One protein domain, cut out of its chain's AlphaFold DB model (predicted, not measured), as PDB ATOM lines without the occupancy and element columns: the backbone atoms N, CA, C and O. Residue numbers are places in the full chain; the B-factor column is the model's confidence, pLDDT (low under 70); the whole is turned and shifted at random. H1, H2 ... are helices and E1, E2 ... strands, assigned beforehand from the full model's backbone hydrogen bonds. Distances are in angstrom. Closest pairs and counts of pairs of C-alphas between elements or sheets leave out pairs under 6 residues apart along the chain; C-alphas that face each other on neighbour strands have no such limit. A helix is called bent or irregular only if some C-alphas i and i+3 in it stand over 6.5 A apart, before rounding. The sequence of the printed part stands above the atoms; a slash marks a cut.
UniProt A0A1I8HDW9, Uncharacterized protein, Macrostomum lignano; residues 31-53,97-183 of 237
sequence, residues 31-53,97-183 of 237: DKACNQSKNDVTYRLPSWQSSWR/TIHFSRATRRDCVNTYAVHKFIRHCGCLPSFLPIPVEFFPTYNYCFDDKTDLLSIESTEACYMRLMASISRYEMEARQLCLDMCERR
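What this domain is: This is residues 31 to 53 and 97 to 183 of the 237 residues of an uncharacterized protein of Macrostomum lignano (UniProt A0A1I8HDW9). Helix H2 runs through the middle, with H3 and H4 covering one side of it as two successive arms that meet at a corner, while a small two-strand sheet, E1 and E2, lies on the other side, with part of the long loop 122 to 147 between sheet and H2. Beyond the sheet, residues 48 to 53, which include H1, stick out. The printed part has 110 residues, with four named helices and two named strands in the order E1, H1, E2, H2, H3, H4; the sheet has the order E1 - E2 and is antiparallel, and the class is mostly helix. The whole is only just compact, close to loose, with a radius of gyration of the C-alphas of 15.8 A and spans of 51 by 34 by 24 A.

How they stand to each other: In the sheet, E1, residues 41 to 45, and E2, residues 97 to 100, are antiparallel neighbours at 146 degrees. N 43 and O 98 are within hydrogen-bond range at 2.9 A, as are N 100 and O 41 at 2.8 A. Residues 43 to 44 of E1 also form a short antiparallel pairing with residues 130 to 131. H1, residues 48 to 51, touches no helix. From E1 to H2, residues 105 to 121, the closest C-alphas are those of Val 41 and Asp 107, 7.9 A apart. With residues 108 to 113 alone, H2 touches H4, residues 165 to 175, closest at the C-alphas of Val 109 and Ala 172, 5.1 A; they run opposite ways at a steep tilt of 59 degrees. Residues 116 to 121 of H2 alone touch residues 154 to 161 alone of H3, residues 148 to 163, closest at the C-alphas of Cys 121 and Cys 157, 5.9 A. H2 and H3 form a helical hairpin, opposite ways at a steep tilt of 40 degrees. H3 and H4 meet only through their link. H3 and H4 are both apart from E1 and E2. Each O i to N i+4 pair is within hydrogen-bond range in H2, against 10 of 12 in H3 and 5 of 7 in H4; H1 is too short for such a pair.

Where its parts are: E1 begins at C-alpha 41, (157.140, 205.200, 181.367), and measures 12.5 A; E2 measures 10.0 A and H1 5.0 A. H2 measures 24.4 A from C-alpha 105 at (165.407, 207.597, 173.394). H3 measures 22.0 A and has a kink of 33 degrees near residue 155; it is neither bent nor irregular, but only just: C-alphas 153 and 156 are 6.2 A apart. H4, 15.5 A, ends at C-alpha 175, (162.672, 209.914, 164.262).

The domain as a whole: The C-alphas of Lys 32 and Leu 149, the two farthest apart, are 51.9 A apart, while the first and last printed C-alphas, Asp 31 and Arg 183, are 5.9 A apart. Residues 54 to 96 are cut out, and C-alphas 53 and 97 are 18.1 A apart across the cut. The link from H2 to H3, 26 residues, is long. The mean pLDDT of the printed part is 73.1; it is under 70 in residues 31 to 39, 44 to 53, 101 to 102, 143 to 152 and 178 to 183.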
ATOM      1  N   ASP A  31     179.604 208.759 183.203       58.41
ATOM      2  CA  ASP A  31     179.627 209.999 182.423       58.41
ATOM      3  C   ASP A  31     178.355 210.839 182.685       58.41
ATOM      4  O   ASP A  31     177.237 210.320 182.779       58.41
ATOM      5  N   LYS A  32     178.512 212.165 182.838       49.88
ATOM      6  CA  LYS A  32     177.455 213.094 183.295       49.88
ATOM      7  C   LYS A  32     177.223 214.238 182.282       49.88
ATOM      8  O   LYS A  32     177.954 215.216 182.317       49.88
ATOM      9  N   ALA A  33     176.164 214.214 181.453       50.75
ATOM     10  CA  ALA A  33     175.744 215.357 180.595       50.75
ATOM     11  C   ALA A  33     174.218 215.502 180.250       50.75
ATOM     12  O   ALA A  33     173.556 214.517 179.993       50.75
ATOM     13  N   CYS A  34     173.727 216.760 180.303       53.41
ATOM     14  CA  CYS A  34     172.402 217.452 180.189       53.41
ATOM     15  C   CYS A  34     171.030 216.968 180.765       53.41
ATOM     16  O   CYS A  34     170.882 215.869 181.272       53.41
ATOM     17  N   ASN A  35     170.069 217.911 180.870       50.66
ATOM     18  CA  ASN A  35     168.800 217.819 181.628       50.66
ATOM     19  C   ASN A  35     167.852 216.700 181.161       50.66
ATOM     20  O   ASN A  35     167.791 216.365 179.984       50.66
ATOM     21  N   GLN A  36     167.117 216.150 182.131       51.88
ATOM     22  CA  GLN A  36     166.307 214.935 182.031       51.88
ATOM     23  C   GLN A  36     164.989 215.158 181.276       51.88
ATOM     24  O   GLN A  36     164.315 216.166 181.489       51.88
ATOM     25  N   SER A  37     164.579 214.155 180.497       54.06
ATOM     26  CA  SER A  37     163.156 213.901 180.259       54.06
ATOM     27  C   SER A  37     162.480 213.634 181.604       54.06
ATOM     28  O   SER A  37     162.974 212.827 182.393       54.06
ATOM     29  N   LYS A  38     161.387 214.352 181.878       58.16
ATOM     30  CA  LYS A  38     160.540 214.160 183.068       58.16
ATOM     31  C   LYS A  38     159.387 213.187 182.810       58.16
ATOM     32  O   LYS A  38     158.481 213.104 183.628       58.16
ATOM     33  N   ASN A  39     159.381 212.528 181.654       68.12
ATOM     34  CA  ASN A  39     158.275 211.665 181.286       68.12
ATOM     35  C   ASN A  39     158.521 210.287 181.883       68.12
ATOM     36  O   ASN A  39     159.540 209.648 181.597       68.12
ATOM     37  N   ASP A  40     157.580 209.854 182.705       77.88
ATOM     38  CA  ASP A  40     157.566 208.509 183.238       77.88
ATOM     39  C   ASP A  40     157.095 207.526 182.164       77.88
ATOM     40  O   ASP A  40     156.298 207.865 181.288       77.88
ATOM     41  N   VAL A  41     157.577 206.291 182.238       77.81
ATOM     42  CA  VAL A  41     157.140 205.200 181.367       77.81
ATOM     43  C   VAL A  41     156.805 203.988 182.211       77.81
ATOM     44  O   VAL A  41     157.499 203.653 183.170       77.81
ATOM     45  N   THR A  42     155.713 203.323 181.860       81.75
ATOM     46  CA  THR A  42     155.242 202.151 182.586       81.75
ATOM     47  C   THR A  42     155.094 200.995 181.612       81.75
ATOM     48  O   THR A  42     154.331 201.079 180.648       81.75
ATOM     49  N   TYR A  43     155.829 199.916 181.868       77.56
ATOM     50  CA  TYR A  43     155.827 198.714 181.044       77.56
ATOM     51  C   TYR A  43     155.061 197.591 181.731       77.56
ATOM     52  O   TYR A  43     155.204 197.379 182.937       77.56
ATOM     53  N   ARG A  44     154.290 196.832 180.951       69.62
ATOM     54  CA  ARG A  44     153.779 195.526 181.371       69.62
ATOM     55  C   ARG A  44     154.828 194.484 181.007       69.62
ATOM     56  O   ARG A  44     155.226 194.385 179.847       69.62
ATOM     57  N   LEU A  45     155.320 193.766 182.006       61.81
ATOM     58  CA  LEU A  45     156.367 192.764 181.854       61.81
ATOM     59  C   LEU A  45     155.871 191.412 182.385       61.81
ATOM     60  O   LEU A  45     154.967 191.377 183.232       61.81
ATOM     61  N   PRO A  46     156.449 190.293 181.913       51.78
ATOM     62  CA  PRO A  46     156.255 189.003 182.562       51.78
ATOM     63  C   PRO A  46     156.613 189.134 184.044       51.78
ATOM     64  O   PRO A  46     157.668 189.670 184.391       51.78
ATOM     65  N   SER A  47     155.717 188.689 184.927       45.41
ATOM     66  CA  SER A  47     156.004 188.709 186.357       45.41
ATOM     67  C   SER A  47     157.157 187.757 186.651       45.41
ATOM     68  O   SER A  47     157.063 186.548 186.439       45.41
ATOM     69  N   TRP A  48     158.251 188.296 187.190       40.56
ATOM     70  CA  TRP A  48     159.381 187.479 187.625       40.56
ATOM     71  C   TRP A  48     158.983 186.575 188.794       40.56
ATOM     72  O   TRP A  48     159.471 185.461 188.910       40.56
ATOM     73  N   GLN A  49     158.018 186.993 189.612       39.12
ATOM     74  CA  GLN A  49     157.519 186.195 190.733       39.12
ATOM     75  C   GLN A  49     156.665 184.996 190.286       39.12
ATOM     76  O   GLN A  49     156.574 184.014 191.023       39.12
ATOM     77  N   SER A  50     156.048 185.049 189.098       39.97
ATOM     78  CA  SER A  50     155.272 183.933 188.535       39.97
ATOM     79  C   SER A  50     156.036 183.133 187.478       39.97
ATOM     80  O   SER A  50     155.761 181.949 187.327       39.97
ATOM     81  N   SER A  51     157.034 183.721 186.810       37.69
ATOM     82  CA  SER A  51     157.893 183.018 185.838       37.69
ATOM     83  C   SER A  51     158.676 181.852 186.441       37.69
ATOM     84  O   SER A  51     158.914 180.851 185.773       37.69
ATOM     85  N   TRP A  52     158.983 181.945 187.738       32.28
ATOM     86  CA  TRP A  52     159.624 180.892 188.521       32.28
ATOM     87  C   TRP A  52     158.629 180.043 189.320       32.28
ATOM     88  O   TRP A  52     159.047 179.156 190.061       32.28
ATOM     89  N   ARG A  53     157.308 180.195 189.112       36.38
ATOM     90  CA  ARG A  53     156.347 179.115 189.419       36.38
ATOM     91  C   ARG A  53     156.400 178.033 188.339       36.38
ATOM     92  O   ARG A  53     155.385 177.505 187.900       36.38
ATOM     93  N   THR A  97     153.135 195.232 186.229       71.00
ATOM     94  CA  THR A  97     153.353 196.595 185.775       71.00
ATOM     95  C   THR A  97     154.568 197.162 186.501       71.00
ATOM     96  O   THR A  97     154.569 197.250 187.730       71.00
ATOM     97  N   ILE A  98     155.613 197.532 185.760       70.25
ATOM     98  CA  ILE A  98     156.814 198.166 186.314       70.25
ATOM     99  C   ILE A  98     156.899 199.600 185.812       70.25
ATOM    100  O   ILE A  98     156.877 199.868 184.610       70.25
ATOM    101  N   HIS A  99     157.000 200.517 186.765       78.19
ATOM    102  CA  HIS A  99     157.101 201.943 186.519       78.19
ATOM    103  C   HIS A  99     158.563 202.400 186.525       78.19
ATOM    104  O   HIS A  99     159.327 202.073 187.436       78.19
ATOM    105  N   PHE A 100     158.935 203.198 185.529       74.81
ATOM    106  CA  PHE A 100     160.254 203.796 185.390       74.81
ATOM    107  C   PHE A 100     160.108 205.310 185.261       74.81
ATOM    108  O   PHE A 100     159.550 205.822 184.296       74.81
ATOM    109  N   SER A 101     160.685 206.035 186.215       66.62
ATOM    110  CA  SER A 101     160.575 207.501 186.320       66.62
ATOM    111  C   SER A 101     161.284 208.309 185.212       66.62
ATOM    112  O   SER A 101     161.485 209.516 185.343       66.62
ATOM    113  N   ARG A 102     161.858 207.639 184.200       69.62
ATOM    114  CA  ARG A 102     162.778 208.254 183.228       69.62
ATOM    115  C   ARG A 102     162.721 207.572 181.868       69.62
ATOM    116  O   ARG A 102     163.510 206.665 181.604       69.62
ATOM    117  N   ALA A 103     161.857 208.070 180.990       72.06
ATOM    118  CA  ALA A 103     161.899 207.721 179.578       72.06
ATOM    119  C   ALA A 103     163.172 208.269 178.903       72.06
ATOM    120  O   ALA A 103     163.616 209.395 179.145       72.06
ATOM    121  N   THR A 104     163.733 207.460 178.021       72.88
ATOM    122  CA  THR A 104     164.939 207.661 177.217       72.88
ATOM    123  C   THR A 104     164.601 207.546 175.727       72.88
ATOM    124  O   THR A 104     163.487 207.181 175.342       72.88
ATOM    125  N   ARG A 105     165.573 207.818 174.844       77.12
ATOM    126  CA  ARG A 105     165.407 207.597 173.394       77.12
ATOM    127  C   ARG A 105     165.013 206.150 173.076       77.12
ATOM    128  O   ARG A 105     164.304 205.899 172.107       77.12
ATOM    129  N   ARG A 106     165.459 205.200 173.896       78.06
ATOM    130  CA  ARG A 106     165.226 203.765 173.710       78.06
ATOM    131  C   ARG A 106     163.764 203.399 173.902       78.06
ATOM    132  O   ARG A 106     163.256 202.575 173.154       78.06
ATOM    133  N   ASP A 107     163.080 204.072 174.821       80.44
ATOM    134  CA  ASP A 107     161.645 203.901 175.028       80.44
ATOM    135  C   ASP A 107     160.874 204.334 173.773       80.44
ATOM    136  O   ASP A 107     160.000 203.606 173.315       80.44
ATOM    137  N   CYS A 108     161.274 205.443 173.133       82.81
ATOM    138  CA  CYS A 108     160.726 205.860 171.835       82.81
ATOM    139  C   CYS A 108     160.990 204.821 170.733       82.81
ATOM    140  O   CYS A 108     160.070 204.452 170.003       82.81
ATOM    141  N   VAL A 109     162.224 204.311 170.631       85.38
ATOM    142  CA  VAL A 109     162.592 203.293 169.629       85.38
ATOM    143  C   VAL A 109     161.787 202.006 169.820       85.38
ATOM    144  O   VAL A 109     161.266 201.443 168.857       85.38
ATOM    145  N   ASN A 110     161.637 201.564 171.064       85.56
ATOM    146  CA  ASN A 110     160.850 200.395 171.413       85.56
ATOM    147  C   ASN A 110     159.357 200.598 171.101       85.56
ATOM    148  O   ASN A 110     158.749 199.766 170.432       85.56
ATOM    149  N   THR A 111     158.777 201.731 171.503       88.75
ATOM    150  CA  THR A 111     157.379 202.071 171.195       88.75
ATOM    151  C   THR A 111     157.134 202.155 169.687       88.75
ATOM    152  O   THR A 111     156.094 201.709 169.207       88.75
ATOM    153  N   TYR A 112     158.107 202.639 168.909       90.94
ATOM    154  CA  TYR A 112     158.035 202.621 167.448       90.94
ATOM    155  C   TYR A 112     157.941 201.195 166.889       90.94
ATOM    156  O   TYR A 112     157.112 200.928 166.015       90.94
ATOM    157  N   ALA A 113     158.748 200.263 167.406       89.19
ATOM    158  CA  ALA A 113     158.668 198.857 167.021       89.19
ATOM    159  C   ALA A 113     157.301 198.257 167.393       89.19
ATOM    160  O   ALA A 113     156.653 197.663 166.533       89.19
ATOM    161  N   VAL A 114     156.808 198.490 168.614       90.38
ATOM    162  CA  VAL A 114     155.468 198.053 169.054       90.38
ATOM    163  C   VAL A 114     154.376 198.587 168.118       90.38
ATOM    164  O   VAL A 114     153.520 197.824 167.674       90.38
ATOM    165  N   HIS A 115     154.442 199.858 167.714       94.12
ATOM    166  CA  HIS A 115     153.497 200.429 166.752       94.12
ATOM    167  C   HIS A 115     153.520 199.746 165.382       94.12
ATOM    168  O   HIS A 115     152.472 199.650 164.744       94.12
ATOM    169  N   LYS A 116     154.670 199.253 164.905       94.38
ATOM    170  CA  LYS A 116     154.729 198.480 163.650       94.38
ATOM    171  C   LYS A 116     153.972 197.160 163.785       94.38
ATOM    172  O   LYS A 116     153.242 196.807 162.863       94.38
ATOM    173  N   PHE A 117     154.090 196.476 164.923       91.00
ATOM    174  CA  PHE A 117     153.313 195.264 165.210       91.00
ATOM    175  C   PHE A 117     151.815 195.549 165.279       91.00
ATOM    176  O   PHE A 117     151.047 194.885 164.587       91.00
ATOM    177  N   ILE A 118     151.412 196.602 165.989       94.00
ATOM    178  CA  ILE A 118     150.010 197.031 166.048       94.00
ATOM    179  C   ILE A 118     149.477 197.357 164.646       94.00
ATOM    180  O   ILE A 118     148.417 196.882 164.253       94.00
ATOM    181  N   ARG A 119     150.221 198.137 163.854       94.31
ATOM    182  CA  ARG A 119     149.779 198.587 162.528       94.31
ATOM    183  C   ARG A 119     149.652 197.450 161.516       94.31
ATOM    184  O   ARG A 119     148.778 197.512 160.656       94.31
ATOM    185  N   HIS A 120     150.559 196.476 161.552       92.75
ATOM    186  CA  HIS A 120     150.637 195.438 160.520       92.75
ATOM    187  C   HIS A 120     150.004 194.111 160.928       92.75
ATOM    188  O   HIS A 120     149.461 193.440 160.057       92.75
ATOM    189  N   CYS A 121     150.085 193.734 162.204       87.88
ATOM    190  CA  CYS A 121     149.540 192.475 162.712       87.88
ATOM    191  C   CYS A 121     148.369 192.677 163.687       87.88
ATOM    192  O   CYS A 121     147.772 191.693 164.101       87.88
ATOM    193  N   GLY A 122     148.027 193.914 164.073       89.81
ATOM    194  CA  GLY A 122     146.881 194.186 164.951       89.81
ATOM    195  C   GLY A 122     147.061 193.724 166.400       89.81
ATOM    196  O   GLY A 122     146.088 193.685 167.146       89.81
ATOM    197  N   CYS A 123     148.281 193.370 166.803       87.25
ATOM    198  CA  CYS A 123     148.550 192.696 168.069       87.25
ATOM    199  C   CYS A 123     149.841 193.183 168.743       87.25
ATOM    200  O   CYS A 123     150.674 193.864 168.134       87.25
ATOM    201  N   LEU A 124     149.998 192.828 170.020       85.12
ATOM    202  CA  LEU A 124     151.107 193.238 170.875       85.12
ATOM    203  C   LEU A 124     152.234 192.181 170.924       85.12
ATOM    204  O   LEU A 124     151.978 191.015 171.245       85.12
ATOM    205  N   PRO A 125     153.497 192.561 170.645       80.38
ATOM    206  CA  PRO A 125     154.625 191.632 170.617       80.38
ATOM    207  C   PRO A 125     155.126 191.272 172.023       80.38
ATOM    208  O   PRO A 125     155.781 192.077 172.677       80.38
ATOM    209  N   SER A 126     154.902 190.031 172.458       72.38
ATOM    210  CA  SER A 126     155.233 189.547 173.812       72.38
ATOM    211  C   SER A 126     156.721 189.583 174.191       72.38
ATOM    212  O   SER A 126     157.059 189.536 175.370       72.38
ATOM    213  N   PHE A 127     157.619 189.657 173.210       72.31
ATOM    214  CA  PHE A 127     159.070 189.678 173.417       72.31
ATOM    215  C   PHE A 127     159.645 191.092 173.629       72.31
ATOM    216  O   PHE A 127     160.832 191.220 173.941       72.31
ATOM    217  N   LEU A 128     158.838 192.144 173.435       73.69
ATOM    218  CA  LEU A 128     159.228 193.532 173.687       73.69
ATOM    219  C   LEU A 128     158.606 194.047 174.989       73.69
ATOM    220  O   LEU A 128     157.510 193.628 175.355       73.69
ATOM    221  N   PRO A 129     159.248 195.009 175.668       75.31
ATOM    222  CA  PRO A 129     158.591 195.791 176.709       75.31
ATOM    223  C   PRO A 129     157.408 196.564 176.111       75.31
ATOM    224  O   PRO A 129     157.592 197.334 175.171       75.31
ATOM    225  N   ILE A 130     156.195 196.398 176.639       82.88
ATOM    226  CA  ILE A 130     154.999 197.034 176.059       82.88
ATOM    227  C   ILE A 130     154.461 198.109 177.003       82.88
ATOM    228  O   ILE A 130     154.157 197.790 178.158       82.88
ATOM    229  N   PRO A 131     154.356 199.377 176.559       86.69
ATOM    230  CA  PRO A 131     153.710 200.419 177.345       86.69
ATOM    231  C   PRO A 131     152.286 200.021 177.737       86.69
ATOM    232  O   PRO A 131     151.520 199.522 176.910       86.69
ATOM    233  N   VAL A 132     151.922 200.258 178.999       87.44
ATOM    234  CA  VAL A 132     150.600 199.881 179.537       87.44
ATOM    235  C   VAL A 132     149.432 200.506 178.772       87.44
ATOM    236  O   VAL A 132     148.350 199.930 178.724       87.44
ATOM    237  N   GLU A 133     149.675 201.647 178.129       89.62
ATOM    238  CA  GLU A 133     148.713 202.422 177.341       89.62
ATOM    239  C   GLU A 133     148.112 201.645 176.163       89.62
ATOM    240  O   GLU A 133     147.032 201.996 175.699       89.62
ATOM    241  N   PHE A 134     148.769 200.581 175.687       90.12
ATOM    242  CA  PHE A 134     148.266 199.795 174.557       90.12
ATOM    243  C   PHE A 134     147.314 198.657 174.948       90.12
ATOM    244  O   PHE A 134     146.540 198.198 174.110       90.12
ATOM    245  N   PHE A 135     147.327 198.214 176.206       88.00
ATOM    246  CA  PHE A 135     146.505 197.087 176.671       88.00
ATOM    247  C   PHE A 135     144.992 197.337 176.774       88.00
ATOM    248  O   PHE A 135     144.255 196.357 176.747       88.00
ATOM    249  N   PRO A 136     144.476 198.580 176.875       89.50
ATOM    250  CA  PRO A 136     143.037 198.822 176.763       89.50
ATOM    251  C   PRO A 136     142.462 198.492 175.378       89.50
ATOM    252  O   PRO A 136     141.258 198.287 175.258       89.50
ATOM    253  N   THR A 137     143.294 198.484 174.332       91.88
ATOM    254  CA  THR A 137     142.845 198.350 172.935       91.88
ATOM    255  C   THR A 137     143.356 197.083 172.262       91.88
ATOM    256  O   THR A 137     142.670 196.536 171.403       91.88
ATOM    257  N   TYR A 138     144.546 196.614 172.632       89.19
ATOM    258  CA  TYR A 138     145.210 195.503 171.960       89.19
ATOM    259  C   TYR A 138     145.578 194.390 172.940       89.19
ATOM    260  O   TYR A 138     145.962 194.646 174.082       89.19
ATOM    261  N   ASN A 139     145.527 193.154 172.446       84.12
ATOM    262  CA  ASN A 139     145.999 191.959 173.143       84.12
ATOM    263  C   ASN A 139     147.334 191.485 172.563       84.12
ATOM    264  O   ASN A 139     147.767 191.934 171.497       84.12
ATOM    265  N   TYR A 140     148.000 190.574 173.275       78.94
ATOM    266  CA  TYR A 140     149.195 189.909 172.760       78.94
ATOM    267  C   TYR A 140     148.898 189.154 171.462       78.94
ATOM    268  O   TYR A 140     147.792 188.671 171.259       78.94
ATOM    269  N   CYS A 141     149.903 189.040 170.589       74.19
ATOM    270  CA  CYS A 141     149.786 188.256 169.354       74.19
ATOM    271  C   CYS A 141     149.523 186.768 169.610       74.19
ATOM    272  O   CYS A 141     148.960 186.098 168.755       74.19
ATOM    273  N   PHE A 142     149.945 186.272 170.773       74.12
ATOM    274  CA  PHE A 142     149.677 184.919 171.237       74.12
ATOM    275  C   PHE A 142     149.351 184.996 172.727       74.12
ATOM    276  O   PHE A 142     150.183 185.450 173.522       74.12
ATOM    277  N   ASP A 143     148.143 184.591 173.085       65.75
ATOM    278  CA  ASP A 143     147.639 184.481 174.449       65.75
ATOM    279  C   ASP A 143     147.125 183.057 174.733       65.75
ATOM    280  O   ASP A 143     147.164 182.171 173.880       65.75
ATOM    281  N   ASP A 144     146.667 182.828 175.961       55.03
ATOM    282  CA  ASP A 144     146.126 181.555 176.447       55.03
ATOM    283  C   ASP A 144     144.828 181.118 175.744       55.03
ATOM    284  O   ASP A 144     144.387 179.982 175.919       55.03
ATOM    285  N   LYS A 145     144.222 182.001 174.944       56.72
ATOM    286  CA  LYS A 145     142.946 181.789 174.250       56.72
ATOM    287  C   LYS A 145     143.087 181.778 172.730       56.72
ATOM    288  O   LYS A 145     142.079 181.650 172.038       56.72
ATOM    289  N   THR A 146     144.302 181.918 172.206       60.44
ATOM    290  CA  THR A 146     144.546 181.966 170.764       60.44
ATOM    291  C   THR A 146     144.369 180.567 170.169       60.44
ATOM    292  O   THR A 146     145.042 179.623 170.581       60.44
ATOM    293  N   ASP A 147     143.457 180.422 169.206       60.28
ATOM    294  CA  ASP A 147     143.221 179.150 168.513       60.28
ATOM    295  C   ASP A 147     144.269 178.873 167.415       60.28
ATOM    296  O   ASP A 147     145.018 179.760 167.000       60.28
ATOM    297  N   LEU A 148     144.341 177.624 166.937       55.84
ATOM    298  CA  LEU A 148     145.344 177.199 165.946       55.84
ATOM    299  C   LEU A 148     145.290 178.021 164.644       55.84
ATOM    300  O   LEU A 148     146.329 178.408 164.114       55.84
ATOM    301  N   LEU A 149     144.086 178.335 164.161       60.94
ATOM    302  CA  LEU A 149     143.880 179.099 162.923       60.94
ATOM    303  C   LEU A 149     144.343 180.562 163.073       60.94
ATOM    304  O   LEU A 149     144.926 181.154 162.156       60.94
ATOM    305  N   SER A 150     144.131 181.158 164.248       61.69
ATOM    306  CA  SER A 150     144.640 182.491 164.584       61.69
ATOM    307  C   SER A 150     146.156 182.484 164.749       61.69
ATOM    308  O   SER A 150     146.806 183.454 164.355       61.69
ATOM    309  N   ILE A 151     146.737 181.397 165.271       63.66
ATOM    310  CA  ILE A 151     148.193 181.228 165.351       63.66
ATOM    311  C   ILE A 151     148.795 181.246 163.946       63.66
ATOM    312  O   ILE A 151     149.663 182.073 163.688       63.66
ATOM    313  N   GLU A 152     148.317 180.410 163.023       63.00
ATOM    314  CA  GLU A 152     148.876 180.306 161.665       63.00
ATOM    315  C   GLU A 152     148.807 181.630 160.893       63.00
ATOM    316  O   GLU A 152     149.790 182.063 160.279       63.00
ATOM    317  N   SER A 153     147.663 182.314 160.964       70.06
ATOM    318  CA  SER A 153     147.466 183.597 160.281       70.06
ATOM    319  C   SER A 153     148.288 184.736 160.901       70.06
ATOM    320  O   SER A 153     148.834 185.577 160.177       70.06
ATOM    321  N   THR A 154     148.443 184.752 162.227       71.19
ATOM    322  CA  THR A 154     149.184 185.801 162.948       71.19
ATOM    323  C   THR A 154     150.694 185.568 162.907       71.19
ATOM    324  O   THR A 154     151.475 186.522 162.834       71.19
ATOM    325  N   GLU A 155     151.138 184.315 162.893       74.44
ATOM    326  CA  GLU A 155     152.547 183.946 162.961       74.44
ATOM    327  C   GLU A 155     153.337 184.387 161.735       74.44
ATOM    328  O   GLU A 155     154.428 184.938 161.889       74.44
ATOM    329  N   ALA A 156     152.794 184.236 160.524       76.19
ATOM    330  CA  ALA A 156     153.475 184.705 159.319       76.19
ATOM    331  C   ALA A 156     153.747 186.220 159.381       76.19
ATOM    332  O   ALA A 156     154.846 186.687 159.051       76.19
ATOM    333  N   CYS A 157     152.771 186.998 159.863       81.62
ATOM    334  CA  CYS A 157     152.932 188.434 160.074       81.62
ATOM    335  C   CYS A 157     153.972 188.724 161.162       81.62
ATOM    336  O   CYS A 157     154.912 189.493 160.933       81.62
ATOM    337  N   TYR A 158     153.837 188.068 162.314       78.75
ATOM    338  CA  TYR A 158     154.712 188.222 163.470       78.75
ATOM    339  C   TYR A 158     156.174 187.901 163.131       78.75
ATOM    340  O   TYR A 158     157.057 188.717 163.393       78.75
ATOM    341  N   MET A 159     156.440 186.770 162.473       76.12
ATOM    342  CA  MET A 159     157.783 186.333 162.077       76.12
ATOM    343  C   MET A 159     158.427 187.284 161.067       76.12
ATOM    344  O   MET A 159     159.614 187.601 161.172       76.12
ATOM    345  N   ARG A 160     157.644 187.816 160.123       82.44
ATOM    346  CA  ARG A 160     158.127 188.819 159.167       82.44
ATOM    347  C   ARG A 160     158.538 190.125 159.855       82.44
ATOM    348  O   ARG A 160     159.561 190.714 159.495       82.44
ATOM    349  N   LEU A 161     157.755 190.591 160.830       82.25
ATOM    350  CA  LEU A 161     158.090 191.794 161.599       82.25
ATOM    351  C   LEU A 161     159.269 191.558 162.548       82.25
ATOM    352  O   LEU A 161     160.142 192.418 162.638       82.25
ATOM    353  N   MET A 162     159.340 190.383 163.179       80.00
ATOM    354  CA  MET A 162     160.486 189.939 163.980       80.00
ATOM    355  C   MET A 162     161.787 190.004 163.182       80.00
ATOM    356  O   MET A 162     162.758 190.614 163.627       80.00
ATOM    357  N   ALA A 163     161.798 189.442 161.972       77.56
ATOM    358  CA  ALA A 163     162.961 189.483 161.086       77.56
ATOM    359  C   ALA A 163     163.351 190.917 160.676       77.56
ATOM    360  O   ALA A 163     164.507 191.188 160.361       77.56
ATOM    361  N   SER A 164     162.397 191.853 160.704       84.88
ATOM    362  CA  SER A 164     162.597 193.256 160.335       84.88
ATOM    363  C   SER A 164     162.950 194.164 161.515       84.88
ATOM    364  O   SER A 164     163.055 195.378 161.329       84.88
ATOM    365  N   ILE A 165     163.135 193.629 162.725       78.75
ATOM    366  CA  ILE A 165     163.212 194.466 163.924       78.75
ATOM    367  C   ILE A 165     164.413 195.409 163.935       78.75
ATOM    368  O   ILE A 165     164.256 196.595 164.215       78.75
ATOM    369  N   SER A 166     165.584 194.934 163.507       79.81
ATOM    370  CA  SER A 166     166.787 195.765 163.396       79.81
ATOM    371  C   SER A 166     166.580 196.930 162.426       79.81
ATOM    372  O   SER A 166     167.096 198.024 162.643       79.81
ATOM    373  N   ARG A 167     165.785 196.726 161.365       85.25
ATOM    374  CA  ARG A 167     165.414 197.799 160.437       85.25
ATOM    375  C   ARG A 167     164.507 198.820 161.118       85.25
ATOM    376  O   ARG A 167     164.753 200.014 160.978       85.25
ATOM    377  N   TYR A 168     163.511 198.377 161.885       86.50
ATOM    378  CA  TYR A 168     162.637 199.287 162.632       86.50
ATOM    379  C   TYR A 168     163.393 200.081 163.689       86.50
ATOM    380  O   TYR A 168     163.106 201.260 163.862       86.50
ATOM    381  N   GLU A 169     164.396 199.491 164.338       82.25
ATOM    382  CA  GLU A 169     165.276 200.235 165.237       82.25
ATOM    383  C   GLU A 169     166.053 201.335 164.502       82.25
ATOM    384  O   GLU A 169     166.165 202.448 165.014       82.25
ATOM    385  N   MET A 170     166.573 201.058 163.302       85.00
ATOM    386  CA  MET A 170     167.270 202.064 162.489       85.00
ATOM    387  C   MET A 170     166.333 203.186 162.028       85.00
ATOM    388  O   MET A 170     166.688 204.355 162.164       85.00
ATOM    389  N   GLU A 171     165.137 202.845 161.535       90.25
ATOM    390  CA  GLU A 171     164.092 203.815 161.168       90.25
ATOM    391  C   GLU A 171     163.713 204.690 162.371       90.25
ATOM    392  O   GLU A 171     163.703 205.918 162.288       90.25
ATOM    393  N   ALA A 172     163.461 204.064 163.523       87.69
ATOM    394  CA  ALA A 172     163.077 204.762 164.738       87.69
ATOM    395  C   ALA A 172     164.172 205.705 165.228       87.69
ATOM    396  O   ALA A 172     163.869 206.802 165.680       87.69
ATOM    397  N   ARG A 173     165.452 205.333 165.114       82.50
ATOM    398  CA  ARG A 173     166.568 206.209 165.503       82.50
ATOM    399  C   ARG A 173     166.588 207.519 164.711       82.50
ATOM    400  O   ARG A 173     167.034 208.516 165.262       82.50
ATOM    401  N   GLN A 174     166.100 207.552 163.474       85.25
ATOM    402  CA  GLN A 174     166.023 208.798 162.697       85.25
ATOM    403  C   GLN A 174     164.905 209.735 163.184       85.25
ATOM    404  O   GLN A 174     165.000 210.944 163.001       85.25
ATOM    405  N   LEU A 175     163.861 209.184 163.809       85.12
ATOM    406  CA  LEU A 175     162.672 209.914 164.262       85.12
ATOM    407  C   LEU A 175     162.732 210.261 165.755       85.12
ATOM    408  O   LEU A 175     162.313 211.336 166.180       85.12
ATOM    409  N   CYS A 176     163.254 209.340 166.558       81.75
ATOM    410  CA  CYS A 176     163.431 209.493 167.989       81.75
ATOM    411  C   CYS A 176     164.622 210.410 168.240       81.75
ATOM    412  O   CYS A 176     165.779 209.984 168.125       81.75
ATOM    413  N   LEU A 177     164.312 211.658 168.598       71.94
ATOM    414  CA  LEU A 177     165.297 212.652 168.999       71.94
ATOM    415  C   LEU A 177     166.224 212.070 170.066       71.94
ATOM    416  O   LEU A 177     165.780 211.404 171.009       71.94
ATOM    417  N   ASP A 178     167.516 212.357 169.920       62.22
ATOM    418  CA  ASP A 178     168.466 212.193 171.006       62.22
ATOM    419  C   ASP A 178     168.053 213.129 172.139       62.22
ATOM    420  O   ASP A 178     168.409 214.305 172.192       62.22
ATOM    421  N   MET A 179     167.262 212.594 173.070       60.66
ATOM    422  CA  MET A 179     167.207 213.160 174.404       60.66
ATOM    423  C   MET A 179     168.641 213.135 174.918       60.66
ATOM    424  O   MET A 179     169.287 212.095 174.810       60.66
ATOM    425  N   CYS A 180     169.152 214.252 175.440       58.56
ATOM    426  CA  CYS A 180     170.464 214.280 176.087       58.56
ATOM    427  C   CYS A 180     170.541 213.132 177.109       58.56
ATOM    428  O   CYS A 180     169.971 213.221 178.197       58.56
ATOM    429  N   GLU A 181     171.175 212.019 176.740       51.94
ATOM    430  CA  GLU A 181     171.125 210.793 177.529       51.94
ATOM    431  C   GLU A 181     172.158 210.925 178.659       51.94
ATOM    432  O   GLU A 181     173.352 210.671 178.506       51.94
ATOM    433  N   ARG A 182     171.691 211.409 179.817       56.53
ATOM    434  CA  ARG A 182     172.489 211.580 181.038       56.53
ATOM    435  C   ARG A 182     172.433 210.291 181.858       56.53
ATOM    436  O   ARG A 182     171.416 210.051 182.511       56.53
ATOM    437  N   ARG A 183     173.554 209.549 181.879       54.75
ATOM    438  CA  ARG A 183     173.937 208.357 182.690       54.75
ATOM    439  C   ARG A 183     174.272 207.138 181.822       54.75
ATOM    440  O   ARG A 183     173.612 206.108 181.914       54.75
TER     441      ARG A 183